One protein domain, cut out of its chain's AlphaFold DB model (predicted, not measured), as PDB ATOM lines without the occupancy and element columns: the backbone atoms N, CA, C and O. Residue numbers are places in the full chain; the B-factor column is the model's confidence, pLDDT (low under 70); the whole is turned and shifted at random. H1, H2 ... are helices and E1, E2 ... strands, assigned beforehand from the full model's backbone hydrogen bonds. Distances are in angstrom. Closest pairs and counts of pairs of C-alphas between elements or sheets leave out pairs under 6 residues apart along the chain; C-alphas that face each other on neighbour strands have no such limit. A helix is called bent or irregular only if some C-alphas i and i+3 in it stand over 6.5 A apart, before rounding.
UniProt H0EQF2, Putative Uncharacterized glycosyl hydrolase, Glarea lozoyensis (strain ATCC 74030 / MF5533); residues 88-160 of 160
ATOM      1  N   HIS A  88      19.779   9.624   4.943       92.38
ATOM      2  CA  HIS A  88      19.545   9.656   3.496       92.38
ATOM      3  C   HIS A  88      18.625   8.523   3.022       92.38
ATOM      4  O   HIS A  88      17.647   8.769   2.321       92.38
ATOM      5  N   GLU A  89      18.906   7.289   3.439       91.31
ATOM      6  CA  GLU A  89      18.093   6.129   3.064       91.31
ATOM      7  C   GLU A  89      16.694   6.203   3.687       91.31
ATOM      8  O   GLU A  89      15.696   5.954   3.013       91.31
ATOM      9  N   THR A  90      16.596   6.625   4.955       91.31
ATOM     10  CA  THR A  90      15.288   6.808   5.605       91.31
ATOM     11  C   THR A  90      14.452   7.848   4.868       91.31
ATOM     12  O   THR A  90      13.288   7.591   4.570       91.31
ATOM     13  N   ARG A  91      15.057   8.987   4.501       92.06
ATOM     14  CA  ARG A  91      14.407  10.014   3.685       92.06
ATOM     15  C   ARG A  91      13.883   9.431   2.374       92.06
ATOM     16  O   ARG A  91      12.735   9.679   2.029       92.06
ATOM     17  N   HIS A  92      14.697   8.661   1.654       93.62
ATOM     18  CA  HIS A  92      14.296   8.074   0.375       93.62
ATOM     19  C   HIS A  92      13.065   7.164   0.518       93.62
ATOM     20  O   HIS A  92      12.090   7.311  -0.222       93.62
ATOM     21  N   ILE A  93      13.081   6.266   1.507       91.88
ATOM     22  CA  ILE A  93      11.965   5.353   1.794       91.88
ATOM     23  C   ILE A  93      10.702   6.138   2.168       91.88
ATOM     24  O   ILE A  93       9.609   5.824   1.695       91.88
ATOM     25  N   TRP A  94      10.837   7.164   3.006       92.94
ATOM     26  CA  TRP A  94       9.702   7.940   3.497       92.94
ATOM     27  C   TRP A  94       9.113   8.859   2.433       92.94
ATOM     28  O   TRP A  94       7.899   8.899   2.283       92.94
ATOM     29  N   GLU A  95       9.938   9.524   1.623       93.88
ATOM     30  CA  GLU A  95       9.445  10.308   0.489       93.88
ATOM     31  C   GLU A  95       8.715   9.432  -0.530       93.88
ATOM     32  O   GLU A  95       7.693   9.854  -1.073       93.88
ATOM     33  N   LYS A  96       9.196   8.203  -0.761       94.44
ATOM     34  CA  LYS A  96       8.479   7.228  -1.586       94.44
ATOM     35  C   LYS A  96       7.111   6.905  -0.985       94.44
ATOM     36  O   LYS A  96       6.120   7.011  -1.700       94.44
ATOM     37  N   HIS A  97       7.058   6.579   0.308       94.06
ATOM     38  CA  HIS A  97       5.807   6.311   1.027       94.06
ATOM     39  C   HIS A  97       4.828   7.480   0.928       94.06
ATOM     40  O   HIS A  97       3.695   7.283   0.512       94.06
ATOM     41  N   TRP A  98       5.269   8.707   1.219       94.44
ATOM     42  CA  TRP A  98       4.413   9.895   1.160       94.44
ATOM     43  C   TRP A  98       3.830  10.133  -0.234       94.44
ATOM     44  O   TRP A  98       2.656  10.465  -0.350       94.44
ATOM     45  N   ARG A  99       4.627   9.942  -1.294       94.25
ATOM     46  CA  ARG A  99       4.176  10.137  -2.683       94.25
ATOM     47  C   ARG A  99       3.200   9.069  -3.160       94.25
ATOM     48  O   ARG A  99       2.409   9.354  -4.050       94.25
ATOM     49  N   SER A 100       3.272   7.860  -2.611       92.56
ATOM     50  CA  SER A 100       2.396   6.747  -2.987       92.56
ATOM     51  C   SER A 100       1.299   6.461  -1.962       92.56
ATOM     52  O   SER A 100       0.627   5.444  -2.082       92.56
ATOM     53  N   ALA A 101       1.154   7.294  -0.929       92.12
ATOM     54  CA  ALA A 101       0.260   7.013   0.190       92.12
ATOM     55  C   ALA A 101      -1.225   7.078  -0.189       92.12
ATOM     56  O   ALA A 101      -2.033   6.389   0.428       92.12
ATOM     57  N   VAL A 102      -1.576   7.910  -1.173       93.25
ATOM     58  CA  VAL A 102      -2.931   8.018  -1.725       93.25
ATOM     59  C   VAL A 102      -2.816   8.120  -3.237       93.25
ATOM     60  O   VAL A 102      -2.172   9.036  -3.750       93.25
ATOM     61  N   SER A 103      -3.396   7.159  -3.943       94.06
ATOM     62  CA  SER A 103      -3.436   7.131  -5.402       94.06
ATOM     63  C   SER A 103      -4.615   7.937  -5.958       94.06
ATOM     64  O   SER A 103      -5.552   8.284  -5.239       94.06
ATOM     65  N   GLU A 104      -4.600   8.208  -7.264       94.81
ATOM     66  CA  GLU A 104      -5.744   8.822  -7.955       94.81
ATOM     67  C   GLU A 104      -7.019   7.970  -7.837       94.81
ATOM     68  O   GLU A 104      -8.117   8.515  -7.708       94.81
ATOM     69  N   ASP A 105      -6.881   6.642  -7.805       97.25
ATOM     70  CA  ASP A 105      -8.010   5.727  -7.629       97.25
ATOM     71  C   ASP A 105      -8.594   5.819  -6.212       97.25
ATOM     72  O   ASP A 105      -9.816   5.826  -6.051       97.25
ATOM     73  N   ASP A 106      -7.749   5.976  -5.186       95.75
ATOM     74  CA  ASP A 106      -8.204   6.215  -3.811       95.75
ATOM     75  C   ASP A 106      -8.983   7.534  -3.717       95.75
ATOM     76  O   ASP A 106     -10.050   7.592  -3.100       95.75
ATOM     77  N   TRP A 107      -8.499   8.594  -4.374       94.94
ATOM     78  CA  TRP A 107      -9.208   9.874  -4.443       94.94
ATOM     79  C   TRP A 107     -10.542   9.762  -5.175       94.94
ATOM     80  O   TRP A 107     -11.555  10.292  -4.705       94.94
ATOM     81  N   ALA A 108     -10.562   9.055  -6.305       97.12
ATOM     82  CA  ALA A 108     -11.779   8.794  -7.057       97.12
ATOM     83  C   ALA A 108     -12.790   8.016  -6.207       97.12
ATOM     84  O   ALA A 108     -13.963   8.393  -6.162       97.12
ATOM     85  N   TRP A 109     -12.346   6.995  -5.477       97.94
ATOM     86  CA  TRP A 109     -13.198   6.211  -4.589       97.94
ATOM     87  C   TRP A 109     -13.733   7.047  -3.422       97.94
ATOM     88  O   TRP A 109     -14.944   7.073  -3.185       97.94
ATOM     89  N   LEU A 110     -12.867   7.804  -2.735       97.06
ATOM     90  CA  LEU A 110     -13.266   8.679  -1.629       97.06
ATOM     91  C   LEU A 110     -14.332   9.687  -2.070       97.06
ATOM     92  O   LEU A 110     -15.296   9.932  -1.343       97.06
ATOM     93  N   LYS A 111     -14.185  10.252  -3.270       95.94
ATOM     94  CA  LYS A 111     -15.115  11.237  -3.826       95.94
ATOM     95  C   LYS A 111     -16.423  10.609  -4.319       95.94
ATOM     96  O   LYS A 111     -17.500  11.108  -3.989       95.94
ATOM     97  N   ASN A 112     -16.339   9.561  -5.134       97.88
ATOM     98  CA  ASN A 112     -17.476   9.052  -5.903       97.88
ATOM     99  C   ASN A 112     -18.269   7.984  -5.140       97.88
ATOM    100  O   ASN A 112     -19.502   8.010  -5.168       97.88
ATOM    101  N   GLU A 113     -17.572   7.102  -4.419       97.88
ATOM    102  CA  GLU A 113     -18.168   5.963  -3.716       97.88
ATOM    103  C   GLU A 113     -18.408   6.287  -2.242       97.88
ATOM    104  O   GLU A 113     -19.545   6.259  -1.772       97.88
ATOM    105  N   ALA A 114     -17.360   6.689  -1.515       96.94
ATOM    106  CA  ALA A 114     -17.470   7.009  -0.090       96.94
ATOM    107  C   ALA A 114     -18.140   8.361   0.180       96.94
ATOM    108  O   ALA A 114     -18.445   8.672   1.329       96.94
ATOM    109  N   ARG A 115     -18.343   9.187  -0.858       96.25
ATOM    110  CA  ARG A 115     -18.959  10.522  -0.763       96.25
ATOM    111  C   ARG A 115     -18.306  11.392   0.321       96.25
ATOM    112  O   ARG A 115     -18.975  12.173   1.000       96.25
ATOM    113  N   CYS A 116     -16.989  11.263   0.489       96.31
ATOM    114  CA  CYS A 116     -16.218  12.079   1.412       96.31
ATOM    115  C   CYS A 116     -16.228  13.541   0.952       96.31
ATOM    116  O   CYS A 116     -16.009  13.876  -0.208       96.31
ATOM    117  N   THR A 117     -16.468  14.422   1.910       93.56
ATOM    118  CA  THR A 117     -16.540  15.882   1.748       93.56
ATOM    119  C   THR A 117     -15.401  16.602   2.475       93.56
ATOM    120  O   THR A 117     -15.317  17.831   2.475       93.56
ATOM    121  N   SER A 118     -14.569  15.842   3.181       93.12
ATOM    122  CA  SER A 118     -13.400  16.320   3.907       93.12
ATOM    123  C   SER A 118     -12.456  15.157   4.174       93.12
ATOM    124  O   SER A 118     -12.898  14.027   4.374       93.12
ATOM    125  N   ILE A 119     -11.169  15.462   4.248       94.62
ATOM    126  CA  ILE A 119     -10.150  14.575   4.797       94.62
ATOM    127  C   ILE A 119      -9.509  15.244   6.008       94.62
ATOM    128  O   ILE A 119      -9.438  16.471   6.091       94.62
ATOM    129  N   ARG A 120      -9.020  14.438   6.947       95.12
ATOM    130  CA  ARG A 120      -8.116  14.894   8.002       95.12
ATOM    131  C   ARG A 120      -6.746  14.284   7.755       95.12
ATOM    132  O   ARG A 120      -6.615  13.064   7.771       95.12
ATOM    133  N   LEU A 121      -5.740  15.127   7.550       93.94
ATOM    134  CA  LEU A 121      -4.353  14.711   7.358       93.94
ATOM    135  C   LEU A 121      -3.551  14.999   8.639       93.94
ATOM    136  O   LEU A 121      -3.289  16.165   8.939       93.94
ATOM    137  N   PRO A 122      -3.181  13.977   9.428       94.19
ATOM    138  CA  PRO A 122      -2.296  14.156  10.571       94.19
ATOM    139  C   PRO A 122      -0.891  14.551  10.109       94.19
ATOM    140  O   PRO A 122      -0.262  13.845   9.321       94.19
ATOM    141  N   VAL A 123      -0.390  15.670  10.629       91.56
ATOM    142  CA  VAL A 123       0.968  16.169  10.380       91.56
ATOM    143  C   VAL A 123       1.657  16.479  11.704       91.56
ATOM    144  O   VAL A 123       1.039  17.017  12.624       91.56
ATOM    145  N   GLY A 124       2.940  16.132  11.807       88.88
ATOM    146  CA  GLY A 124       3.769  16.486  12.957       88.88
ATOM    147  C   GLY A 124       4.183  17.957  12.912       88.88
ATOM    148  O   GLY A 124       4.470  18.504  11.847       88.88
ATOM    149  N   TRP A 125       4.279  18.625  14.061       88.69
ATOM    150  CA  TRP A 125       4.778  20.007  14.088       88.69
ATOM    151  C   TRP A 125       6.234  20.094  13.584       88.69
ATOM    152  O   TRP A 125       6.627  21.092  12.979       88.69
ATOM    153  N   TRP A 126       7.006  19.015  13.755       87.75
ATOM    154  CA  TRP A 126       8.407  18.890  13.343       87.75
ATOM    155  C   TRP A 126       8.615  18.808  11.826       87.75
ATOM    156  O   TRP A 126       9.757  18.838  11.378       87.75
ATOM    157  N   ILE A 127       7.546  18.748  11.022       87.75
ATOM    158  CA  ILE A 127       7.629  18.824   9.551       87.75
ATOM    159  C   ILE A 127       7.211  20.194   8.994       87.75
ATOM    160  O   ILE A 127       7.365  20.462   7.804       87.75
ATOM    161  N   MET A 128       6.716  21.098   9.849       81.06
ATOM    162  CA  MET A 128       6.067  22.361   9.457       81.06
ATOM    163  C   MET A 128       7.040  23.536   9.220       81.06
ATOM    164  O   MET A 128       6.634  24.695   9.260       81.06
ATOM    165  N   GLY A 129       8.332  23.283   9.002       75.12
ATOM    166  CA  GLY A 129       9.367  24.326   8.901       75.12
ATOM    167  C   GLY A 129       9.874  24.644   7.497       75.12
ATOM    168  O   GLY A 129      10.541  25.662   7.322       75.12
ATOM    169  N   GLY A 130       9.586  23.810   6.492       78.31
ATOM    170  CA  GLY A 130      10.169  23.967   5.155       78.31
ATOM    171  C   GLY A 130      11.697  24.099   5.218       78.31
ATOM    172  O   GLY A 130      12.369  23.256   5.803       78.31
ATOM    173  N   GLN A 131      12.246  25.186   4.666       77.81
ATOM    174  CA  GLN A 131      13.691  25.466   4.706       77.81
ATOM    175  C   GLN A 131      14.219  25.827   6.109       77.81
ATOM    176  O   GLN A 131      15.411  25.692   6.357       77.81
ATOM    177  N   GLN A 132      13.353  26.237   7.040       84.12
ATOM    178  CA  GLN A 132      13.724  26.632   8.410       84.12
ATOM    179  C   GLN A 132      13.702  25.452   9.394       84.12
ATOM    180  O   GLN A 132      13.701  25.653  10.609       84.12
ATOM    181  N   LEU A 133      13.630  24.209   8.904       86.94
ATOM    182  CA  LEU A 133      13.456  23.045   9.769       86.94
ATOM    183  C   LEU A 133      14.589  22.918  10.799       86.94
ATOM    184  O   LEU A 133      14.305  22.736  11.973       86.94
ATOM    185  N   GLY A 134      15.850  23.116  10.404       85.94
ATOM    186  CA  GLY A 134      16.986  23.014  11.335       85.94
ATOM    187  C   GLY A 134      16.995  24.036  12.453       85.94
ATOM    188  O   GLY A 134      17.340  23.698  13.582       85.94
ATOM    189  N   GLU A 135      16.540  25.253  12.183       89.06
ATOM    190  CA  GLU A 135      16.378  26.258  13.232       89.06
ATOM    191  C   GLU A 135      15.239  25.878  14.184       89.06
ATOM    192  O   GLU A 135      15.378  26.000  15.397       89.06
ATOM    193  N   ARG A 136      14.125  25.360  13.652       87.69
ATOM    194  CA  ARG A 136      12.943  24.999  14.451       87.69
ATOM    195  C   ARG A 136      13.110  23.737  15.280       87.69
ATOM    196  O   ARG A 136      12.511  23.638  16.346       87.69
ATOM    197  N   LEU A 137      13.872  22.766  14.786       91.00
ATOM    198  CA  LEU A 137      14.142  21.527  15.514       91.00
ATOM    199  C   LEU A 137      15.295  21.691  16.512       91.00
ATOM    200  O   LEU A 137      15.501  20.824  17.367       91.00
ATOM    201  N   HIS A 138      16.024  22.810  16.462       91.19
ATOM    202  CA  HIS A 138      17.079  23.099  17.418       91.19
ATOM    203  C   HIS A 138      16.548  23.113  18.862       91.19
ATOM    204  O   HIS A 138      15.552  23.757  19.178       91.19
ATOM    205  N   GLY A 139      17.242  22.410  19.761       90.44
ATOM    206  CA  GLY A 139      16.854  22.310  21.173       90.44
ATOM    207  C   GLY A 139      15.691  21.353  21.449       90.44
ATOM    208  O   GLY A 139      15.218  21.299  22.580       90.44
ATOM    209  N   THR A 140      15.246  20.589  20.449       90.81
ATOM    210  CA  THR A 140      14.166  19.604  20.586       90.81
ATOM    211  C   THR A 140      14.713  18.180  20.455       90.81
ATOM    212  O   THR A 140      15.848  17.977  20.016       90.81
ATOM    213  N   GLU A 141      13.899  17.179  20.791       87.31
ATOM    214  CA  GLU A 141      14.226  15.757  20.573       87.31
ATOM    215  C   GLU A 141      14.407  15.388  19.086       87.31
ATOM    216  O   GLU A 141      15.002  14.362  18.770       87.31
ATOM    217  N   TRP A 142      13.948  16.256  18.179       87.62
ATOM    218  CA  TRP A 142      13.986  16.083  16.727       87.62
ATOM    219  C   TRP A 142      15.253  16.651  16.073       87.62
ATOM    220  O   TRP A 142      15.418  16.560  14.854       87.62
ATOM    221  N   LYS A 143      16.152  17.253  16.861       89.06
ATOM    222  CA  LYS A 143      17.414  17.820  16.372       89.06
ATOM    223  C   LYS A 143      18.223  16.765  15.608       89.06
ATOM    224  O   LYS A 143      18.504  15.690  16.137       89.06
ATOM    225  N   GLY A 144      18.662  17.099  14.398       88.19
ATOM    226  CA  GLY A 144      19.439  16.201  13.534       88.19
ATOM    227  C   GLY A 144      18.588  15.321  12.613       88.19
ATOM    228  O   GLY A 144      19.145  14.595  11.789       88.19
ATOM    229  N   LEU A 145      17.254  15.373  12.724       89.31
ATOM    230  CA  LEU A 145      16.324  14.642  11.854       89.31
ATOM    231  C   LEU A 145      15.791  15.495  10.696       89.31
ATOM    232  O   LEU A 145      15.030  15.000   9.865       89.31
ATOM    233  N   GLU A 146      16.214  16.753  10.581       90.31
ATOM    234  CA  GLU A 146      15.743  17.692   9.559       90.31
ATOM    235  C   GLU A 146      15.902  17.121   8.148       90.31
ATOM    236  O   GLU A 146      15.039  17.290   7.286       90.31
ATOM    237  N   GLY A 147      17.016  16.421   7.919       90.38
ATOM    238  CA  GLY A 147      17.320  15.798   6.639       90.38
ATOM    239  C   GLY A 147      16.258  14.782   6.220       90.38
ATOM    240  O   GLY A 147      15.890  14.760   5.046       90.38
ATOM    241  N   VAL A 148      15.710  14.014   7.169       91.06
ATOM    242  CA  VAL A 148      14.656  13.014   6.920       91.06
ATOM    243  C   VAL A 148      13.366  13.685   6.461       91.06
ATOM    244  O   VAL A 148      12.734  13.232   5.513       91.06
ATOM    245  N   TYR A 149      13.005  14.798   7.096       91.12
ATOM    246  CA  TYR A 149      11.728  15.482   6.877       91.12
ATOM    247  C   TYR A 149      11.776  16.614   5.850       91.12
ATOM    248  O   TYR A 149      10.747  17.216   5.550       91.12
ATOM    249  N   SER A 150      12.942  16.913   5.281       89.88
ATOM    250  CA  SER A 150      13.133  18.053   4.376       89.88
ATOM    251  C   SER A 150      12.195  18.067   3.153       89.88
ATOM    252  O   SER A 150      11.826  19.143   2.683       89.88
ATOM    253  N   GLY A 151      11.757  16.902   2.661       90.19
ATOM    254  CA  GLY A 151      10.765  16.786   1.582       90.19
ATOM    255  C   GLY A 151       9.298  16.782   2.034       90.19
ATOM    256  O   GLY A 151       8.409  16.982   1.203       90.19
ATOM    257  N   ALA A 152       9.025  16.585   3.328       91.56
ATOM    258  CA  ALA A 152       7.688  16.296   3.847       91.56
ATOM    259  C   ALA A 152       6.692  17.426   3.561       91.56
ATOM    260  O   ALA A 152       5.617  17.176   3.025       91.56
ATOM    261  N   TRP A 153       7.067  18.680   3.843       89.56
ATOM    262  CA  TRP A 153       6.194  19.834   3.602       89.56
ATOM    263  C   TRP A 153       5.829  19.995   2.123       89.56
ATOM    264  O   TRP A 153       4.671  20.231   1.788       89.56
ATOM    265  N   PHE A 154       6.811  19.854   1.226       90.06
ATOM    266  CA  PHE A 154       6.573  20.010  -0.205       90.06
ATOM    267  C   PHE A 154       5.627  18.930  -0.735       90.06
ATOM    268  O   PHE A 154       4.688  19.260  -1.453       90.06
ATOM    269  N   ILE A 155       5.841  17.670  -0.343       91.62
ATOM    270  CA  ILE A 155       4.988  16.544  -0.747       91.62
ATOM    271  C   ILE A 155       3.595  16.666  -0.120       91.62
ATOM    272  O   ILE A 155       2.600  16.481  -0.809       91.62
ATOM    273  N   GLY A 156       3.501  17.057   1.154       88.75
ATOM    274  CA  GLY A 156       2.222  17.256   1.838       88.75
ATOM    275  C   GLY A 156       1.322  18.275   1.143       88.75
ATOM    276  O   GLY A 156       0.125  18.045   1.030       88.75
ATOM    277  N   ARG A 157       1.889  19.353   0.588       87.56
ATOM    278  CA  ARG A 157       1.124  20.330  -0.210       87.56
ATOM    279  C   ARG A 157       0.609  19.803  -1.550       87.56
ATOM    280  O   ARG A 157      -0.167  20.500  -2.180       87.56
ATOM    281  N   GLN A 158       1.072  18.645  -2.013       87.44
ATOM    282  CA  GLN A 158       0.519  17.993  -3.205       87.44
ATOM    283  C   GLN A 158      -0.684  17.101  -2.858       87.44
ATOM    284  O   GLN A 158      -1.447  16.755  -3.748       87.44
ATOM    285  N   ILE A 159      -0.831  16.725  -1.582       83.00
ATOM    286  CA  ILE A 159      -1.934  15.902  -1.051       83.00
ATOM    287  C   ILE A 159      -3.091  16.786  -0.545       83.00
ATOM    288  O   ILE A 159      -4.235  16.337  -0.516       83.00
ATOM    289  N   MET A 160      -2.783  18.015  -0.110       75.69
ATOM    290  CA  MET A 160      -3.742  19.038   0.344       75.69
ATOM    291  C   MET A 160      -4.335  19.822  -0.824       75.69
ATOM    292  O   MET A 160      -5.554  20.093  -0.761       75.69
TER     293      MET A 160
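What this domain is: This is residues 88 to 160 of the 160 residues of the protein "Putative Uncharacterized glycosyl hydrolase" of Glarea lozoyensis (strain ATCC 74030 / MF5533) (UniProt H0EQF2). The chain makes a long, loose loop: H1 and then H2 run one after the other along one long side, an extended stretch with the short strand E1 returns along the other, and H3 lies near the end where that return finishes. From there the last residues fold back inward through the short H4 into H5, which lies side by side with H1 near the middle, while H2 makes the opposite end with no helix touching it. The printed part has 73 residues with five named helices and one named strand, in the order H1, H2, E1, H3, H4, H5, and its class is mostly helix. It is loose, with a radius of gyration of the C-alphas of 14.7 A, and elongated, with spans of 46 by 24 by 18 A.

Where its parts are: H1, residues 88 to 100, is the longest helix and measures 18.6 A from its first C-alpha at (19.545, 9.656, 3.496) to its last. H2, residues 104 to 112, measures 11.9 A and ends with C-alpha 112 at (-17.476, 9.052, -5.903). E1, residues 118 to 120, pairs with no named strand. H3, residues 130 to 137, measures 11.4 A and is irregular: C-alphas 131 and 134 are 7.8 A apart. H4 holds residues 146 to 149. H5, residues 152 to 159, measures 10.8 A and ends with C-alpha 159 at (-1.934, 15.902, -1.051).

How they stand to each other: H1 touches H4, and their closest C-alphas, those of Arg 91 and Val 148, are 4.4 A apart. H1 touches H5 with residues 95 to 99 alone, closest at the C-alphas of Arg 99 and Ile 155, 6.7 A apart. H1 and H5 run the same way at a shallow tilt of 12 degrees. H4 and H5 meet only through their link. H3 and H4 only just touch, with 3 pairs of C-alphas within 8 A; the closest are those of Gly 134 and Glu 146, at 5.7 A. H3 and H5 are close but not clearly touching, with the C-alphas of Gly 130 and Trp 153 5.9 A apart. H2 is apart from H1, E1, H3, H4 and H5. E1 is also apart from H1, H3, H4 and H5. In H1 and H2 every O i to N i+4 pair is within hydrogen-bond range, in H3 2 of 4 and in H5 2 of 4, and H4 is too short for such a pair.

The domain as a whole: The two C-alphas farthest apart, those of Glu 113 and Gly 139, are 46.0 A apart. The printed part has no cut and ends at Met 160, the chain's last residue. The links H1 to H2, H2 to E1 and H4 to H5 are tight, those from E1 to H3 and from H3 to H4 are short but not tight, and no link is long. The mean pLDDT of the printed part is 90.9, and no printed residue is under 70.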